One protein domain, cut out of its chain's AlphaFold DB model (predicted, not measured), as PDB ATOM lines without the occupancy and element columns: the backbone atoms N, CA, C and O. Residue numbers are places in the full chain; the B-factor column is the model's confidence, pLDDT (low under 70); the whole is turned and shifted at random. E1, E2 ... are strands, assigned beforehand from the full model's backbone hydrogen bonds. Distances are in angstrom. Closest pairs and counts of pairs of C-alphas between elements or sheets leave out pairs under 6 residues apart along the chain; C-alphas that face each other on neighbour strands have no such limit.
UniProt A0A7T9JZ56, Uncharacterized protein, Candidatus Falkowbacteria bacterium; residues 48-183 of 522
ATOM      1  N   TYR A  48     -34.856 -20.667  45.935       97.56
ATOM      2  CA  TYR A  48     -35.364 -22.003  45.637       97.56
ATOM      3  C   TYR A  48     -34.416 -22.753  44.700       97.56
ATOM      4  O   TYR A  48     -34.205 -22.349  43.557       97.56
ATOM      5  N   TYR A  49     -33.894 -23.882  45.168       97.75
ATOM      6  CA  TYR A  49     -33.078 -24.814  44.396       97.75
ATOM      7  C   TYR A  49     -33.983 -25.893  43.795       97.75
ATOM      8  O   TYR A  49     -34.533 -26.714  44.529       97.75
ATOM      9  N   PHE A  50     -34.145 -25.893  42.471       97.94
ATOM     10  CA  PHE A  50     -34.883 -26.913  41.727       97.94
ATOM     11  C   PHE A  50     -33.949 -28.050  41.295       97.94
ATOM     12  O   PHE A  50     -32.906 -27.807  40.678       97.94
ATOM     13  N   THR A  51     -34.328 -29.295  41.600       93.25
ATOM     14  CA  THR A  51     -33.429 -30.460  41.513       93.25
ATOM     15  C   THR A  51     -33.967 -31.678  40.758       93.25
ATOM     16  O   THR A  51     -33.219 -32.644  40.636       93.25
ATOM     17  N   ASN A  52     -35.204 -31.663  40.232       90.50
ATOM     18  CA  ASN A  52     -35.812 -32.826  39.544       90.50
ATOM     19  C   ASN A  52     -35.768 -34.106  40.423       90.50
ATOM     20  O   ASN A  52     -35.326 -35.176  40.002       90.50
ATOM     21  N   SER A  53     -36.145 -33.969  41.704       90.88
ATOM     22  CA  SER A  53     -36.050 -35.041  42.715       90.88
ATOM     23  C   SER A  53     -37.277 -35.964  42.764       90.88
ATOM     24  O   SER A  53     -37.191 -37.064  43.316       90.88
ATOM     25  N   VAL A  54     -38.403 -35.537  42.187       92.88
ATOM     26  CA  VAL A  54     -39.630 -36.325  41.990       92.88
ATOM     27  C   VAL A  54     -39.892 -36.515  40.496       92.88
ATOM     28  O   VAL A  54     -40.045 -37.651  40.045       92.88
ATOM     29  N   ASP A  55     -39.914 -35.417  39.738       94.50
ATOM     30  CA  ASP A  55     -40.049 -35.375  38.281       94.50
ATOM     31  C   ASP A  55     -39.540 -34.029  37.716       94.50
ATOM     32  O   ASP A  55     -39.010 -33.190  38.441       94.50
ATOM     33  N   SER A  56     -39.695 -33.797  36.411       95.25
ATOM     34  CA  SER A  56     -39.296 -32.536  35.776       95.25
ATOM     35  C   SER A  56     -40.306 -31.391  35.958       95.25
ATOM     36  O   SER A  56     -40.084 -30.300  35.437       95.25
ATOM     37  N   SER A  57     -41.423 -31.604  36.662       96.31
ATOM     38  CA  SER A  57     -42.521 -30.641  36.727       96.31
ATOM     39  C   SER A  57     -42.184 -29.457  37.641       96.31
ATOM     40  O   SER A  57     -41.964 -29.647  38.843       96.31
ATOM     41  N   PRO A  58     -42.247 -28.204  37.151       94.00
ATOM     42  CA  PRO A  58     -42.084 -27.026  37.999       94.00
ATOM     43  C   PRO A  58     -43.276 -26.798  38.946       94.00
ATOM     44  O   PRO A  58     -43.208 -25.924  39.808       94.00
ATOM     45  N   LEU A  59     -44.359 -27.573  38.804       95.38
ATOM     46  CA  LEU A  59     -45.547 -27.528  39.663       95.38
ATOM     47  C   LEU A  59     -45.514 -28.554  40.811       95.38
ATOM     48  O   LEU A  59     -46.388 -28.514  41.676       95.38
ATOM     49  N   GLU A  60     -44.550 -29.478  40.825       96.25
ATOM     50  CA  GLU A  60     -44.402 -30.472  41.891       96.25
ATOM     51  C   GLU A  60     -43.461 -29.946  42.986       96.25
ATOM     52  O   GLU A  60     -42.285 -29.657  42.758       96.25
ATOM     53  N   ILE A  61     -44.003 -29.807  44.198       95.75
ATOM     54  CA  ILE A  61     -43.324 -29.200  45.351       95.75
ATOM     55  C   ILE A  61     -42.081 -29.987  45.786       95.75
ATOM     56  O   ILE A  61     -41.089 -29.391  46.202       95.75
ATOM     57  N   GLY A  62     -42.089 -31.315  45.633       94.44
ATOM     58  CA  GLY A  62     -40.968 -32.187  45.984       94.44
ATOM     59  C   GLY A  62     -39.706 -32.003  45.130       94.44
ATOM     60  O   GLY A  62     -38.678 -32.597  45.449       94.44
ATOM     61  N   ASN A  63     -39.756 -31.179  44.077       96.69
ATOM     62  CA  ASN A  63     -38.598 -30.833  43.254       96.69
ATOM     63  C   ASN A  63     -37.786 -29.638  43.781       96.69
ATOM     64  O   ASN A  63     -36.767 -29.311  43.173       96.69
ATOM     65  N   TYR A  64     -38.219 -28.990  44.872       97.25
ATOM     66  CA  TYR A  64     -37.634 -27.746  45.378       97.25
ATOM     67  C   TYR A  64     -37.072 -27.862  46.807       97.25
ATOM     68  O   TYR A  64     -37.644 -28.512  47.685       97.25
ATOM     69  N   SER A  65     -35.984 -27.140  47.074       96.44
ATOM     70  CA  SER A  65     -35.392 -26.971  48.407       96.44
ATOM     71  C   SER A  65     -34.969 -25.522  48.661       96.44
ATOM     72  O   SER A  65     -34.694 -24.783  47.719       96.44
ATOM     73  N   TYR A  66     -34.894 -25.122  49.931       95.56
ATOM     74  CA  TYR A  66     -34.297 -23.854  50.357       95.56
ATOM     75  C   TYR A  66     -32.759 -23.918  50.466       95.56
ATOM     76  O   TYR A  66     -32.123 -22.883  50.667       95.56
ATOM     77  N   ASP A  67     -32.141 -25.100  50.305       93.25
ATOM     78  CA  ASP A  67     -30.686 -25.281  50.328       93.25
ATOM     79  C   ASP A  67     -30.140 -26.103  49.142       93.25
ATOM     80  O   ASP A  67     -30.839 -26.874  48.487       93.25
ATOM     81  N   ASP A  68     -28.841 -25.954  48.875       87.12
ATOM     82  CA  ASP A  68     -28.136 -26.595  47.754       87.12
ATOM     83  C   ASP A  68     -27.950 -28.117  47.921       87.12
ATOM     84  O   ASP A  68     -27.452 -28.785  47.012       87.12
ATOM     85  N   LYS A  69     -28.311 -28.675  49.086       88.38
ATOM     86  CA  LYS A  69     -28.078 -30.082  49.463       88.38
ATOM     87  C   LYS A  69     -29.365 -30.891  49.645       88.38
ATOM     88  O   LYS A  69     -29.262 -32.077  49.964       88.38
ATOM     89  N   GLN A  70     -30.539 -30.293  49.428       86.12
ATOM     90  CA  GLN A  70     -31.853 -30.909  49.667       86.12
ATOM     91  C   GLN A  70     -32.069 -31.357  51.130       86.12
ATOM     92  O   GLN A  70     -32.810 -32.303  51.403       86.12
ATOM     93  N   ALA A  71     -31.406 -30.699  52.085       91.56
ATOM     94  CA  ALA A  71     -31.596 -30.928  53.514       91.56
ATOM     95  C   ALA A  71     -32.787 -30.132  54.077       91.56
ATOM     96  O   ALA A  71     -33.362 -30.548  55.086       91.56
ATOM     97  N   GLU A  72     -33.191 -29.041  53.414       94.50
ATOM     98  CA  GLU A  72     -34.342 -28.210  53.794       94.50
ATOM     99  C   GLU A  72     -35.375 -28.132  52.644       94.50
ATOM    100  O   GLU A  72     -35.369 -27.177  51.862       94.50
ATOM    101  N   PRO A  73     -36.251 -29.147  52.466       95.06
ATOM    102  CA  PRO A  73     -37.246 -29.168  51.390       95.06
ATOM    103  C   PRO A  73     -38.235 -27.999  51.453       95.06
ATOM    104  O   PRO A  73     -38.699 -27.621  52.535       95.06
ATOM    105  N   ALA A  74     -38.607 -27.469  50.286       95.19
ATOM    106  CA  ALA A  74     -39.553 -26.366  50.175       95.19
ATOM    107  C   ALA A  74     -40.930 -26.724  50.763       95.19
ATOM    108  O   ALA A  74     -41.372 -27.872  50.697       95.19
ATOM    109  N   GLN A  75     -41.609 -25.739  51.358       94.75
ATOM    110  CA  GLN A  75     -42.946 -25.911  51.949       94.75
ATOM    111  C   GLN A  75     -44.066 -25.290  51.096       94.75
ATOM    112  O   GLN A  75     -45.235 -25.633  51.268       94.75
ATOM    113  N   GLU A  76     -43.711 -24.408  50.161       95.00
ATOM    114  CA  GLU A  76     -44.592 -23.783  49.171       95.00
ATOM    115  C   GLU A  76     -43.852 -23.630  47.828       95.00
ATOM    116  O   GLU A  76     -42.628 -23.757  47.785       95.00
ATOM    117  N   LEU A  77     -44.585 -23.450  46.724       95.12
ATOM    118  CA  LEU A  77     -43.992 -23.237  45.396       95.12
ATOM    119  C   LEU A  77     -43.484 -21.785  45.268       95.12
ATOM    120  O   LEU A  77     -44.119 -20.894  45.835       95.12
ATOM    121  N   PRO A  78     -42.404 -21.529  44.505       94.31
ATOM    122  CA  PRO A  78     -41.845 -20.185  44.346       94.31
ATOM    123  C   PRO A  78     -42.808 -19.213  43.654       94.31
ATOM    124  O   PRO A  78     -43.361 -19.519  42.593       94.31
ATOM    125  N   ASP A  79     -42.926 -17.993  44.183       92.38
ATOM    126  CA  ASP A  79     -43.505 -16.865  43.452       92.38
ATOM    127  C   ASP A  79     -42.414 -16.232  42.582       92.38
ATOM    128  O   ASP A  79     -41.711 -15.306  42.984       92.38
ATOM    129  N   LEU A  80     -42.278 -16.729  41.353       88.56
ATOM    130  CA  LEU A  80     -41.269 -16.279  40.387       88.56
ATOM    131  C   LEU A  80     -41.436 -14.818  39.904       88.56
ATOM    132  O   LEU A  80     -40.697 -14.388  39.017       88.56
ATOM    133  N   SER A  81     -42.358 -14.033  40.479       86.75
ATOM    134  CA  SER A  81     -42.365 -12.568  40.354       86.75
ATOM    135  C   SER A  81     -41.457 -11.851  41.369       86.75
ATOM    136  O   SER A  81     -41.104 -10.693  41.144       86.75
ATOM    137  N   ILE A  82     -41.060 -12.526  42.456       87.81
ATOM    138  CA  ILE A  82     -40.232 -11.976  43.548       87.81
ATOM    139  C   ILE A  82     -39.100 -12.912  44.006       87.81
ATOM    140  O   ILE A  82     -38.044 -12.430  44.416       87.81
ATOM    141  N   ASP A  83     -39.303 -14.227  43.938       93.81
ATOM    142  CA  ASP A  83     -38.385 -15.246  44.448       93.81
ATOM    143  C   ASP A  83     -37.233 -15.541  43.476       93.81
ATOM    144  O   ASP A  83     -37.323 -15.329  42.261       93.81
ATOM    145  N   GLN A  84     -36.127 -16.046  44.025       96.06
ATOM    146  CA  GLN A  84     -34.913 -16.379  43.288       96.06
ATOM    147  C   GLN A  84     -34.870 -17.879  42.975       96.06
ATOM    148  O   GLN A  84     -34.668 -18.706  43.864       96.06
ATOM    149  N   LEU A  85     -34.996 -18.227  41.694       97.81
ATOM    150  CA  LEU A  85     -34.849 -19.597  41.204       97.81
ATOM    151  C   LEU A  85     -33.379 -19.945  40.926       97.81
ATOM    152  O   LEU A  85     -32.644 -19.162  40.323       97.81
ATOM    153  N   ILE A  86     -32.979 -21.155  41.309       97.88
ATOM    154  CA  ILE A  86     -31.735 -21.808  40.901       97.88
ATOM    155  C   ILE A  86     -32.099 -23.175  40.312       97.88
ATOM    156  O   ILE A  86     -32.600 -24.039  41.027       97.88
ATOM    157  N   VAL A  87     -31.844 -23.392  39.020       98.19
ATOM    158  CA  VAL A  87     -32.004 -24.713  38.379       98.19
ATOM    159  C   VAL A  87     -30.651 -25.418  38.406       98.19
ATOM    160  O   VAL A  87     -29.689 -24.954  37.794       98.19
ATOM    161  N   MET A  88     -30.567 -26.518  39.152       97.25
ATOM    162  CA  MET A  88     -29.306 -27.208  39.440       97.25
ATOM    163  C   MET A  88     -28.765 -27.997  38.236       97.25
ATOM    164  O   MET A  88     -29.511 -28.389  37.339       97.25
ATOM    165  N   ASP A  89     -27.453 -28.258  38.233       96.19
ATOM    166  CA  ASP A  89     -26.801 -29.121  37.234       96.19
ATOM    167  C   ASP A  89     -27.466 -30.509  37.183       96.19
ATOM    168  O   ASP A  89     -27.821 -31.092  38.210       96.19
ATOM    169  N   GLY A  90     -27.679 -31.018  35.968       93.94
ATOM    170  CA  GLY A  90     -28.407 -32.259  35.698       93.94
ATOM    171  C   GLY A  90     -29.930 -32.217  35.906       93.94
ATOM    172  O   GLY A  90     -30.592 -33.200  35.572       93.94
ATOM    173  N   ALA A  91     -30.512 -31.125  36.419       97.19
ATOM    174  CA  ALA A  91     -31.963 -30.986  36.550       97.19
ATOM    175  C   ALA A  91     -32.627 -30.577  35.219       97.19
ATOM    176  O   ALA A  91     -32.024 -29.910  34.376       97.19
ATOM    177  N   THR A  92     -33.900 -30.942  35.049       98.00
ATOM    178  CA  THR A  92     -34.725 -30.559  33.892       98.00
ATOM    179  C   THR A  92     -35.994 -29.896  34.400       98.00
ATOM    180  O   THR A  92     -36.798 -30.548  35.059       98.00
ATOM    181  N   TYR A  93     -36.140 -28.606  34.126       96.94
ATOM    182  CA  TYR A  93     -37.284 -27.780  34.491       96.94
ATOM    183  C   TYR A  93     -38.242 -27.735  33.292       96.94
ATOM    184  O   TYR A  93     -37.947 -27.097  32.278       96.94
ATOM    185  N   ASP A  94     -39.353 -28.471  33.374       94.94
ATOM    186  CA  ASP A  94     -40.268 -28.669  32.246       94.94
ATOM    187  C   ASP A  94     -41.323 -27.553  32.151       94.94
ATOM    188  O   ASP A  94     -42.449 -27.670  32.641       94.94
ATOM    189  N   GLY A  95     -40.922 -26.422  31.568       84.81
ATOM    190  CA  GLY A  95     -41.761 -25.243  31.371       84.81
ATOM    191  C   GLY A  95     -40.959 -23.944  31.283       84.81
ATOM    192  O   GLY A  95     -39.733 -23.956  31.186       84.81
ATOM    193  N   ASN A  96     -41.664 -22.811  31.334       90.56
ATOM    194  CA  ASN A  96     -41.059 -21.478  31.296       90.56
ATOM    195  C   ASN A  96     -40.564 -21.049  32.691       90.56
ATOM    196  O   ASN A  96     -41.257 -21.259  33.689       90.56
ATOM    197  N   ALA A  97     -39.396 -20.406  32.757       90.69
ATOM    198  CA  ALA A  97     -38.717 -20.038  34.003       90.69
ATOM    199  C   ALA A  97     -38.364 -18.539  34.072       90.69
ATOM    200  O   ALA A  97     -37.980 -17.933  33.070       90.69
ATOM    201  N   THR A  98     -38.414 -17.960  35.275       95.94
ATOM    202  CA  THR A  98     -37.930 -16.595  35.552       95.94
ATOM    203  C   THR A  98     -36.847 -16.644  36.624       95.94
ATOM    204  O   THR A  98     -37.027 -17.259  37.672       95.94
ATOM    205  N   PHE A  99     -35.730 -15.969  36.368       97.38
ATOM    206  CA  PHE A  99     -34.559 -15.906  37.233       97.38
ATOM    207  C   PHE A  99     -34.371 -14.467  37.723       97.38
ATOM    208  O   PHE A  99     -33.803 -13.625  37.026       97.38
ATOM    209  N   ASN A 100     -34.888 -14.181  38.919       94.12
ATOM    210  CA  ASN A 100     -34.730 -12.891  39.596       94.12
ATOM    211  C   ASN A 100     -33.424 -12.840  40.406       94.12
ATOM    212  O   ASN A 100     -32.870 -13.879  40.769       94.12
ATOM    213  N   SER A 101     -32.971 -11.631  40.755       92.75
ATOM    214  CA  SER A 101     -31.807 -11.402  41.628       92.75
ATOM    215  C   SER A 101     -30.542 -12.124  41.123       92.75
ATOM    216  O   SER A 101     -30.160 -11.927  39.972       92.75
ATOM    217  N   GLU A 102     -29.893 -12.951  41.948       94.88
ATOM    218  CA  GLU A 102     -28.721 -13.768  41.578       94.88
ATOM    219  C   GLU A 102     -29.134 -15.183  41.104       94.88
ATOM    220  O   GLU A 102     -28.387 -16.150  41.242       94.88
ATOM    221  N   GLY A 103     -30.369 -15.347  40.612       96.44
ATOM    222  CA  GLY A 103     -30.905 -16.629  40.147       96.44
ATOM    223  C   GLY A 103     -30.216 -17.124  38.877       96.44
ATOM    224  O   GLY A 103     -29.936 -16.337  37.972       96.44
ATOM    225  N   TYR A 104     -29.945 -18.426  38.787       95.56
ATOM    226  CA  TYR A 104     -29.206 -18.985  37.656       95.56
ATOM    227  C   TYR A 104     -29.698 -20.360  37.199       95.56
ATOM    228  O   TYR A 104     -30.207 -21.166  37.980       95.56
ATOM    229  N   ASN A 105     -29.508 -20.631  35.910       97.62
ATOM    230  CA  ASN A 105     -29.712 -21.939  35.302       97.62
ATOM    231  C   ASN A 105     -28.365 -22.633  35.085       97.62
ATOM    232  O   ASN A 105     -27.532 -22.110  34.348       97.62
ATOM    233  N   SER A 106     -28.190 -23.824  35.653       97.19
ATOM    234  CA  SER A 106     -27.104 -24.762  35.331       97.19
ATOM    235  C   SER A 106     -27.617 -26.092  34.760       97.19
ATOM    236  O   SER A 106     -26.810 -26.953  34.424       97.19
ATOM    237  N   GLY A 107     -28.937 -26.277  34.666       96.81
ATOM    238  CA  GLY A 107     -29.581 -27.493  34.167       96.81
ATOM    239  C   GLY A 107     -30.131 -27.316  32.751       96.81
ATOM    240  O   GLY A 107     -29.466 -26.773  31.869       96.81
ATOM    241  N   THR A 108     -31.350 -27.800  32.516       97.00
ATOM    242  CA  THR A 108     -32.109 -27.608  31.269       97.00
ATOM    243  C   THR A 108     -33.474 -26.996  31.566       97.00
ATOM    244  O   THR A 108     -34.186 -27.505  32.430       97.00
ATOM    245  N   VAL A 109     -33.860 -25.950  30.834       95.38
ATOM    246  CA  VAL A 109     -35.216 -25.371  30.829       95.38
ATOM    247  C   VAL A 109     -35.862 -25.684  29.476       95.38
ATOM    248  O   VAL A 109     -35.316 -25.295  28.446       95.38
ATOM    249  N   THR A 110     -36.997 -26.392  29.457       88.88
ATOM    250  CA  THR A 110     -37.630 -26.841  28.192       88.88
ATOM    251  C   THR A 110     -38.470 -25.756  27.506       88.88
ATOM    252  O   THR A 110     -38.778 -25.867  26.319       88.88
ATOM    253  N   GLY A 111     -38.859 -24.714  28.247       80.50
ATOM    254  CA  GLY A 111     -39.602 -23.554  27.754       80.50
ATOM    255  C   GLY A 111     -38.751 -22.287  27.637       80.50
ATOM    256  O   GLY A 111     -37.524 -22.338  27.566       80.50
ATOM    257  N   ASP A 112     -39.411 -21.128  27.624       88.69
ATOM    258  CA  ASP A 112     -38.738 -19.821  27.606       88.69
ATOM    259  C   ASP A 112     -38.120 -19.478  28.974       88.69
ATOM    260  O   ASP A 112     -38.708 -19.758  30.022       88.69
ATOM    261  N   ALA A 113     -36.969 -18.802  28.977       90.88
ATOM    262  CA  ALA A 113     -36.269 -18.372  30.185       90.88
ATOM    263  C   ALA A 113     -36.062 -16.847  30.221       90.88
ATOM    264  O   ALA A 113     -35.478 -16.260  29.306       90.88
ATOM    265  N   VAL A 114     -36.500 -16.202  31.307       95.62
ATOM    266  CA  VAL A 114     -36.352 -14.755  31.534       95.62
ATOM    267  C   VAL A 114     -35.372 -14.496  32.678       95.62
ATOM    268  O   VAL A 114     -35.674 -14.751  33.840       95.62
ATOM    269  N   PHE A 115     -34.208 -13.941  32.359       97.44
ATOM    270  CA  PHE A 115     -33.164 -13.547  33.303       97.44
ATOM    271  C   PHE A 115     -33.301 -12.054  33.615       97.44
ATOM    272  O   PHE A 115     -33.066 -11.208  32.748       97.44
ATOM    273  N   VAL A 116     -33.742 -11.725  34.831       95.94
ATOM    274  CA  VAL A 116     -34.062 -10.350  35.243       95.94
ATOM    275  C   VAL A 116     -32.844  -9.681  35.884       95.94
ATOM    276  O   VAL A 116     -32.177 -10.262  36.740       95.94
ATOM    277  N   GLY A 117     -32.564  -8.439  35.484       94.25
ATOM    278  CA  GLY A 117     -31.413  -7.658  35.941       94.25
ATOM    279  C   GLY A 117     -30.075  -8.148  35.375       94.25
ATOM    280  O   GLY A 117     -30.028  -9.022  34.512       94.25
ATOM    281  N   ASP A 118     -28.972  -7.575  35.867       94.19
ATOM    282  CA  ASP A 118     -27.609  -7.896  35.405       94.19
ATOM    283  C   ASP A 118     -26.856  -8.899  36.301       94.19
ATOM    284  O   ASP A 118     -25.648  -9.055  36.146       94.19
ATOM    285  N   LEU A 119     -27.548  -9.576  37.227       94.25
ATOM    286  CA  LEU A 119     -26.956 -10.532  38.183       94.25
ATOM    287  C   LEU A 119     -27.408 -11.991  37.995       94.25
ATOM    288  O   LEU A 119     -26.744 -12.897  38.491       94.25
ATOM    289  N   SER A 120     -28.507 -12.230  37.280       96.12
ATOM    290  CA  SER A 120     -29.010 -13.573  36.974       96.12
ATOM    291  C   SER A 120     -28.263 -14.195  35.785       96.12
ATOM    292  O   SER A 120     -27.855 -13.473  34.873       96.12
ATOM    293  N   GLU A 121     -28.072 -15.517  35.747       95.06
ATOM    294  CA  GLU A 121     -27.168 -16.158  34.767       95.06
ATOM    295  C   GLU A 121     -27.714 -17.410  34.077       95.06
ATOM    296  O   GLU A 121     -28.306 -18.281  34.711       95.06
ATOM    297  N   ASN A 122     -27.411 -17.554  32.780       96.12
ATOM    298  CA  ASN A 122     -27.584 -18.815  32.058       96.12
ATOM    299  C   ASN A 122     -26.225 -19.497  31.857       96.12
ATOM    300  O   ASN A 122     -25.404 -19.019  31.075       96.12
ATOM    301  N   LEU A 123     -26.002 -20.615  32.548       94.25
ATOM    302  CA  LEU A 123     -24.841 -21.504  32.408       94.25
ATOM    303  C   LEU A 123     -25.231 -22.894  31.865       94.25
ATOM    304  O   LEU A 123     -24.353 -23.673  31.501       94.25
ATOM    305  N   GLY A 124     -26.532 -23.196  31.830       94.31
ATOM    306  CA  GLY A 124     -27.121 -24.427  31.315       94.31
ATOM    307  C   GLY A 124     -27.777 -24.263  29.940       94.31
ATOM    308  O   GLY A 124     -27.488 -23.336  29.180       94.31
ATOM    309  N   VAL A 125     -28.685 -25.184  29.625       93.81
ATOM    310  CA  VAL A 125     -29.458 -25.217  28.376       93.81
ATOM    311  C   VAL A 125     -30.830 -24.574  28.582       93.81
ATOM    312  O   VAL A 125     -31.454 -24.737  29.633       93.81
ATOM    313  N   VAL A 126     -31.305 -23.868  27.559       91.62
ATOM    314  CA  VAL A 126     -32.694 -23.421  27.410       91.62
ATOM    315  C   VAL A 126     -33.123 -23.811  25.997       91.62
ATOM    316  O   VAL A 126     -32.437 -23.445  25.043       91.62
ATOM    317  N   ASP A 127     -34.210 -24.573  25.866       84.69
ATOM    318  CA  ASP A 127     -34.720 -25.029  24.563       84.69
ATOM    319  C   ASP A 127     -35.643 -23.984  23.898       84.69
ATOM    320  O   ASP A 127     -35.784 -23.966  22.673       84.69
ATOM    321  N   GLY A 128     -36.269 -23.112  24.700       79.38
ATOM    322  CA  GLY A 128     -37.100 -21.991  24.251       79.38
ATOM    323  C   GLY A 128     -36.355 -20.653  24.147       79.38
ATOM    324  O   GLY A 128     -35.136 -20.582  23.993       79.38
ATOM    325  N   THR A 129     -37.105 -19.552  24.222       83.00
ATOM    326  CA  THR A 129     -36.577 -18.188  24.056       83.00
ATOM    327  C   THR A 129     -35.768 -17.744  25.275       83.00
ATOM    328  O   THR A 129     -36.248 -17.836  26.403       83.00
ATOM    329  N   ILE A 130     -34.580 -17.171  25.062       88.00
ATOM    330  CA  ILE A 130     -33.743 -16.618  26.136       88.00
ATOM    331  C   ILE A 130     -33.886 -15.094  26.163       88.00
ATOM    332  O   ILE A 130     -33.523 -14.412  25.204       88.00
ATOM    333  N   THR A 131     -34.401 -14.552  27.267       94.06
ATOM    334  CA  THR A 131     -34.613 -13.107  27.447       94.06
ATOM    335  C   THR A 131     -33.788 -12.566  28.611       94.06
ATOM    336  O   THR A 131     -33.905 -13.050  29.733       94.06
ATOM    337  N   ARG A 132     -33.002 -11.512  28.380       96.94
ATOM    338  CA  ARG A 132     -32.407 -10.652  29.413       96.94
ATOM    339  C   ARG A 132     -33.329  -9.455  29.628       96.94
ATOM    340  O   ARG A 132     -33.450  -8.636  28.726       96.94
ATOM    341  N   ARG A 133     -33.965  -9.329  30.795       95.50
ATOM    342  CA  ARG A 133     -34.910  -8.239  31.098       95.50
ATOM    343  C   ARG A 133     -34.334  -7.253  32.111       95.50
ATOM    344  O   ARG A 133     -34.116  -7.599  33.269       95.50
ATOM    345  N   TYR A 134     -34.174  -6.001  31.705       97.00
ATOM    346  CA  TYR A 134     -33.749  -4.899  32.560       97.00
ATOM    347  C   TYR A 134     -34.945  -4.020  32.949       97.00
ATOM    348  O   TYR A 134     -35.534  -3.359  32.102       97.00
ATOM    349  N   ILE A 135     -35.274  -4.002  34.246       93.88
ATOM    350  CA  ILE A 135     -36.327  -3.161  34.864       93.88
ATOM    351  C   ILE A 135     -35.752  -1.974  35.665       93.88
ATOM    352  O   ILE A 135     -36.463  -1.306  36.410       93.88
ATOM    353  N   ALA A 136     -34.444  -1.731  35.559       95.62
ATOM    354  CA  ALA A 136     -33.750  -0.614  36.193       95.62
ATOM    355  C   ALA A 136     -32.557  -0.174  35.331       95.62
ATOM    356  O   ALA A 136     -31.884  -1.017  34.739       95.62
ATOM    357  N   SER A 137     -32.300   1.136  35.272       96.56
ATOM    358  CA  SER A 137     -31.223   1.720  34.463       96.56
ATOM    359  C   SER A 137     -29.832   1.318  34.963       96.56
ATOM    360  O   SER A 137     -29.551   1.413  36.161       96.56
ATOM    361  N   LEU A 138     -28.954   0.900  34.048       97.31
ATOM    362  CA  LEU A 138     -27.580   0.467  34.330       97.31
ATOM    363  C   LEU A 138     -26.710   0.487  33.066       97.31
ATOM    364  O   LEU A 138     -27.235   0.476  31.957       97.31
ATOM    365  N   THR A 139     -25.387   0.446  33.242       97.50
ATOM    366  CA  THR A 139     -24.437   0.072  32.180       97.50
ATOM    367  C   THR A 139     -24.095  -1.407  32.324       97.50
ATOM    368  O   THR A 139     -23.721  -1.833  33.418       97.50
ATOM    369  N   THR A 140     -24.174  -2.174  31.238       96.62
ATOM    370  CA  THR A 140     -23.746  -3.580  31.189       96.62
ATOM    371  C   THR A 140     -22.576  -3.778  30.224       96.62
ATOM    372  O   THR A 140     -22.409  -3.050  29.246       96.62
ATOM    373  N   SER A 141     -21.753  -4.790  30.504       96.38
ATOM    374  CA  SER A 141     -20.658  -5.236  29.636       96.38
ATOM    375  C   SER A 141     -20.745  -6.734  29.323       96.38
ATOM    376  O   SER A 141     -19.724  -7.423  29.245       96.38
ATOM    377  N   ARG A 142     -21.971  -7.266  29.242       95.19
ATOM    378  CA  ARG A 142     -22.231  -8.684  28.961       95.19
ATOM    379  C   ARG A 142     -21.846  -9.079  27.541       95.19
ATOM    380  O   ARG A 142     -21.902  -8.271  26.620       95.19
ATOM    381  N   ASP A 143     -21.500 -10.352  27.386       95.25
ATOM    382  CA  ASP A 143     -21.332 -10.998  26.091       95.25
ATOM    383  C   ASP A 143     -22.581 -11.825  25.764       95.25
ATOM    384  O   ASP A 143     -22.789 -12.915  26.298       95.25
ATOM    385  N   PHE A 144     -23.424 -11.274  24.894       92.94
ATOM    386  CA  PHE A 144     -24.647 -11.891  24.390       92.94
ATOM    387  C   PHE A 144     -24.402 -12.787  23.162       92.94
ATOM    388  O   PHE A 144     -25.358 -13.275  22.569       92.94
ATOM    389  N   THR A 145     -23.144 -13.031  22.769       90.44
ATOM    390  CA  THR A 145     -22.804 -14.040  21.743       90.44
ATOM    391  C   THR A 145     -22.684 -15.457  22.322       90.44
ATOM    392  O   THR A 145     -22.508 -16.425  21.579       90.44
ATOM    393  N   GLN A 146     -22.793 -15.601  23.650       87.50
ATOM    394  CA  GLN A 146     -22.668 -16.864  24.376       87.50
ATOM    395  C   GLN A 146     -24.008 -17.340  24.958       87.50
ATOM    396  O   GLN A 146     -24.872 -16.550  25.332       87.50
ATOM    397  N   ASN A 147     -24.144 -18.662  25.087       81.12
ATOM    398  CA  ASN A 147     -25.260 -19.359  25.744       81.12
ATOM    399  C   ASN A 147     -26.658 -19.076  25.148       81.12
ATOM    400  O   ASN A 147     -27.654 -19.121  25.868       81.12
ATOM    401  N   GLY A 148     -26.709 -18.863  23.826       67.56
ATOM    402  CA  GLY A 148     -27.915 -18.799  22.988       67.56
ATOM    403  C   GLY A 148     -28.151 -17.424  22.339       67.56
ATOM    404  O   GLY A 148     -27.478 -16.461  22.695       67.56
ATOM    405  N   PRO A 149     -29.075 -17.311  21.363       80.94
ATOM    406  CA  PRO A 149     -29.478 -16.022  20.808       80.94
ATOM    407  C   PRO A 149     -30.336 -15.269  21.833       80.94
ATOM    408  O   PRO A 149     -31.421 -15.722  22.200       80.94
ATOM    409  N   TRP A 150     -29.850 -14.125  22.313       88.38
ATOM    410  CA  TRP A 150     -30.538 -13.349  23.348       88.38
ATOM    411  C   TRP A 150     -31.550 -12.362  22.763       88.38
ATOM    412  O   TRP A 150     -31.235 -11.563  21.879       88.38
ATOM    413  N   ILE A 151     -32.741 -12.325  23.359       89.19
ATOM    414  CA  ILE A 151     -33.567 -11.118  23.380       89.19
ATOM    415  C   ILE A 151     -33.116 -10.275  24.575       89.19
ATOM    416  O   ILE A 151     -33.081 -10.761  25.703       89.19
ATOM    417  N   VAL A 152     -32.779  -9.010  24.352       94.19
ATOM    418  CA  VAL A 152     -32.437  -8.043  25.399       94.19
ATOM    419  C   VAL A 152     -33.564  -7.021  25.489       94.19
ATOM    420  O   VAL A 152     -33.866  -6.320  24.526       94.19
ATOM    421  N   GLU A 153     -34.212  -6.938  26.646       93.06
ATOM    422  CA  GLU A 153     -35.372  -6.090  26.898       93.06
ATOM    423  C   GLU A 153     -35.035  -4.970  27.885       93.06
ATOM    424  O   GLU A 153     -34.656  -5.236  29.027       93.06
ATOM    425  N   ALA A 154     -35.241  -3.722  27.465       92.38
ATOM    426  CA  ALA A 154     -35.334  -2.576  28.365       92.38
ATOM    427  C   ALA A 154     -36.816  -2.312  28.677       92.38
ATOM    428  O   ALA A 154     -37.594  -1.979  27.778       92.38
ATOM    429  N   ALA A 155     -37.199  -2.478  29.942       88.19
ATOM    430  CA  ALA A 155     -38.572  -2.417  30.434       88.19
ATOM    431  C   ALA A 155     -38.760  -1.297  31.473       88.19
ATOM    432  O   ALA A 155     -37.796  -0.800  32.049       88.19
ATOM    433  N   ASP A 156     -40.012  -0.913  31.729       90.50
ATOM    434  CA  ASP A 156     -40.438  -0.079  32.870       90.50
ATOM    435  C   ASP A 156     -39.672   1.249  33.068       90.50
ATOM    436  O   ASP A 156     -39.504   1.741  34.184       90.50
ATOM    437  N   GLY A 157     -39.221   1.859  31.966       88.69
ATOM    438  CA  GLY A 157     -38.450   3.107  31.977       88.69
ATOM    439  C   GLY A 157     -36.952   2.940  32.258       88.69
ATOM    440  O   GLY A 157     -36.271   3.940  32.480       88.69
ATOM    441  N   ALA A 158     -36.426   1.711  32.244       94.50
ATOM    442  CA  ALA A 158     -34.996   1.445  32.335       94.50
ATOM    443  C   ALA A 158     -34.240   2.009  31.122       94.50
ATOM    444  O   ALA A 158     -34.564   1.705  29.974       94.50
ATOM    445  N   GLU A 159     -33.197   2.786  31.398       94.62
ATOM    446  CA  GLU A 159     -32.210   3.259  30.426       94.62
ATOM    447  C   GLU A 159     -30.979   2.350  30.525       94.62
ATOM    448  O   GLU A 159     -30.250   2.383  31.520       94.62
ATOM    449  N   VAL A 160     -30.797   1.477  29.534       96.88
ATOM    450  CA  VAL A 160     -29.760   0.439  29.547       96.88
ATOM    451  C   VAL A 160     -28.621   0.835  28.617       96.88
ATOM    452  O   VAL A 160     -28.756   0.827  27.393       96.88
ATOM    453  N   ASP A 161     -27.478   1.166  29.200       96.88
ATOM    454  CA  ASP A 161     -26.247   1.435  28.471       96.88
ATOM    455  C   ASP A 161     -25.549   0.114  28.112       96.88
ATOM    456  O   ASP A 161     -25.071  -0.632  28.969       96.88
ATOM    457  N   ILE A 162     -25.540  -0.172  26.812       96.88
ATOM    458  CA  ILE A 162     -24.964  -1.363  26.180       96.88
ATOM    459  C   ILE A 162     -23.678  -1.032  25.404       96.88
ATOM    460  O   ILE A 162     -23.174  -1.888  24.682       96.88
ATOM    461  N   THR A 163     -23.106   0.173  25.562       95.62
ATOM    462  CA  THR A 163     -21.850   0.576  24.886       95.62
ATOM    463  C   THR A 163     -20.644  -0.298  25.249       95.62
ATOM    464  O   THR A 163     -19.666  -0.344  24.504       95.62
ATOM    465  N   GLY A 164     -20.694  -0.990  26.392       95.69
ATOM    466  CA  GLY A 164     -19.680  -1.953  26.828       95.69
ATOM    467  C   GLY A 164     -20.005  -3.417  26.518       95.69
ATOM    468  O   GLY A 164     -19.196  -4.284  26.855       95.69
ATOM    469  N   ALA A 165     -21.176  -3.719  25.949       96.62
ATOM    470  CA  ALA A 165     -21.623  -5.085  25.694       96.62
ATOM    471  C   ALA A 165     -21.048  -5.653  24.385       96.62
ATOM    472  O   ALA A 165     -20.761  -4.922  23.440       96.62
ATOM    473  N   THR A 166     -20.916  -6.978  24.314       96.06
ATOM    474  CA  THR A 166     -20.598  -7.714  23.080       96.06
ATOM    475  C   THR A 166     -21.868  -8.398  22.583       96.06
ATOM    476  O   THR A 166     -22.526  -9.105  23.342       96.06
ATOM    477  N   TYR A 167     -22.224  -8.196  21.319       91.62
ATOM    478  CA  TYR A 167     -23.371  -8.829  20.666       91.62
ATOM    479  C   TYR A 167     -23.121  -8.962  19.157       91.62
ATOM    480  O   TYR A 167     -22.231  -8.315  18.606       91.62
ATOM    481  N   ASP A 168     -23.891  -9.821  18.489       84.62
ATOM    482  CA  ASP A 168     -23.861 -10.008  17.036       84.62
ATOM    483  C   ASP A 168     -25.286  -9.974  16.449       84.62
ATOM    484  O   ASP A 168     -26.267  -9.793  17.170       84.62
ATOM    485  N   ASN A 169     -25.411 -10.212  15.140       76.06
ATOM    486  CA  ASN A 169     -26.684 -10.262  14.408       76.06
ATOM    487  C   ASN A 169     -27.610 -11.448  14.789       76.06
ATOM    488  O   ASN A 169     -28.520 -11.772  14.024       76.06
ATOM    489  N   SER A 170     -27.365 -12.172  15.887       78.06
ATOM    490  CA  SER A 170     -28.332 -13.103  16.498       78.06
ATOM    491  C   SER A 170     -29.073 -12.506  17.703       78.06
ATOM    492  O   SER A 170     -30.086 -13.062  18.124       78.06
ATOM    493  N   VAL A 171     -28.599 -11.370  18.223       82.94
ATOM    494  CA  VAL A 171     -29.158 -10.676  19.389       82.94
ATOM    495  C   VAL A 171     -30.197  -9.646  18.941       82.94
ATOM    496  O   VAL A 171     -29.965  -8.896  17.990       82.94
ATOM    497  N   TYR A 172     -31.331  -9.578  19.639       84.69
ATOM    498  CA  TYR A 172     -32.416  -8.636  19.348       84.69
ATOM    499  C   TYR A 172     -32.736  -7.757  20.554       84.69
ATOM    500  O   TYR A 172     -32.880  -8.250  21.668       84.69
ATOM    501  N   PHE A 173     -32.903  -6.459  20.322       89.50
ATOM    502  CA  PHE A 173     -33.147  -5.454  21.352       89.50
ATOM    503  C   PHE A 173     -34.600  -4.977  21.295       89.50
ATOM    504  O   PHE A 173     -35.042  -4.402  20.300       89.50
ATOM    505  N   ILE A 174     -35.354  -5.201  22.372       85.19
ATOM    506  CA  ILE A 174     -36.764  -4.809  22.490       85.19
ATOM    507  C   ILE A 174     -36.974  -3.817  23.635       85.19
ATOM    508  O   ILE A 174     -36.224  -3.778  24.609       85.19
ATOM    509  N   ARG A 175     -38.005  -2.982  23.506       82.94
ATOM    510  CA  ARG A 175     -38.323  -1.918  24.465       82.94
ATOM    511  C   ARG A 175     -39.782  -2.001  24.862       82.94
ATOM    512  O   ARG A 175     -40.656  -1.965  23.997       82.94
ATOM    513  N   THR A 176     -40.040  -2.073  26.159       81.69
ATOM    514  CA  THR A 176     -41.386  -2.151  26.735       81.69
ATOM    515  C   THR A 176     -41.558  -1.081  27.812       81.69
ATOM    516  O   THR A 176     -40.590  -0.586  28.383       81.69
ATOM    517  N   ASN A 177     -42.803  -0.640  28.023       82.25
ATOM    518  CA  ASN A 177     -43.201   0.333  29.051       82.25
ATOM    519  C   ASN A 177     -42.244   1.543  29.249       82.25
ATOM    520  O   ASN A 177     -41.962   1.961  30.368       82.25
ATOM    521  N   GLY A 178     -41.725   2.104  28.148       81.12
ATOM    522  CA  GLY A 178     -40.863   3.293  28.157       81.12
ATOM    523  C   GLY A 178     -39.353   3.057  28.309       81.12
ATOM    524  O   GLY A 178     -38.624   4.043  28.356       81.12
ATOM    525  N   GLY A 179     -38.873   1.809  28.362       87.56
ATOM    526  CA  GLY A 179     -37.434   1.512  28.390       87.56
ATOM    527  C   GLY A 179     -36.681   1.908  27.108       87.56
ATOM    528  O   GLY A 179     -37.266   2.032  26.024       87.56
ATOM    529  N   SER A 180     -35.368   2.108  27.228       88.75
ATOM    530  CA  SER A 180     -34.473   2.586  26.166       88.75
ATOM    531  C   SER A 180     -33.077   1.959  26.241       88.75
ATOM    532  O   SER A 180     -32.652   1.464  27.285       88.75
ATOM    533  N   PHE A 181     -32.350   2.015  25.123       93.31
ATOM    534  CA  PHE A 181     -30.938   1.634  25.045       93.31
ATOM    535  C   PHE A 181     -30.043   2.836  24.732       93.31
ATOM    536  O   PHE A 181     -30.409   3.696  23.925       93.31
ATOM    537  N   VAL A 182     -28.846   2.852  25.320       93.00
ATOM    538  CA  VAL A 182     -27.735   3.749  24.967       93.00
ATOM    539  C   VAL A 182     -26.610   2.904  24.367       93.00
ATOM    540  O   VAL A 182     -26.233   1.877  24.923       93.00
ATOM    541  N   SER A 183     -26.107   3.309  23.205       93.56
ATOM    542  CA  SER A 183     -25.116   2.583  22.394       93.56
ATOM    543  C   SER A 183     -24.266   3.581  21.597       93.56
ATOM    544  O   SER A 183     -24.484   4.792  21.688       93.56
TER     545      SER A 183
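What this domain is: This is residues 48 to 183 of the 522 residues of an uncharacterized protein of Candidatus Falkowbacteria bacterium (UniProt A0A7T9JZ56). With little regular structure, the chain is wound in stacked turns, a solenoid with the parallel sheet E3 E4 E5 E6 E8 as one wall, paired E1 and E2 toward one end and paired E7 and E9 at the other. The printed part has 136 residues, no named helix and nine strands, E1 to E9 in order, holding 34 residues: all strand. It is compact, radius of gyration of the C-alphas 15.3 A, yet elongated, 46 by 25 by 21 A.

Where its parts are: E1, residues 48 to 50, begins at C-alpha 48 (-35.364, -22.003, 45.637). E2 is 84 to 87, E3 97 to 99, E4 113 to 116, E5 130 to 134, 13.4 A long, E6 150 to 154, 12.8 A, E7 159 to 161, E8 172 to 175, E9 180 to 182, ending at C-alpha 182 (-27.735, 3.749, 24.967).

How they stand to each other: Parallel neighbours have N and O within hydrogen-bond range: E1 and E2, N 50 and O 86, 2.8 A; E3 and E4, N 114 and O 97, 2.9 A; E4 and E5, N 131 and O 113, 2.9 A; E5 and E6, N 151 and O 130, 2.9 A; E6 and E8, N 172 and O 150, 3.0 A; E7 and E9, N 160 and O 180, 2.9 A.

The domain as a whole: The farthest C-alphas, Ala 71 and Ser 183, are 46.2 A apart. The printed part has no cut. The links E1 to E2, E3 to E4, E4 to E5 and E5 to E6 are long. Residue 148 has pLDDT under 70.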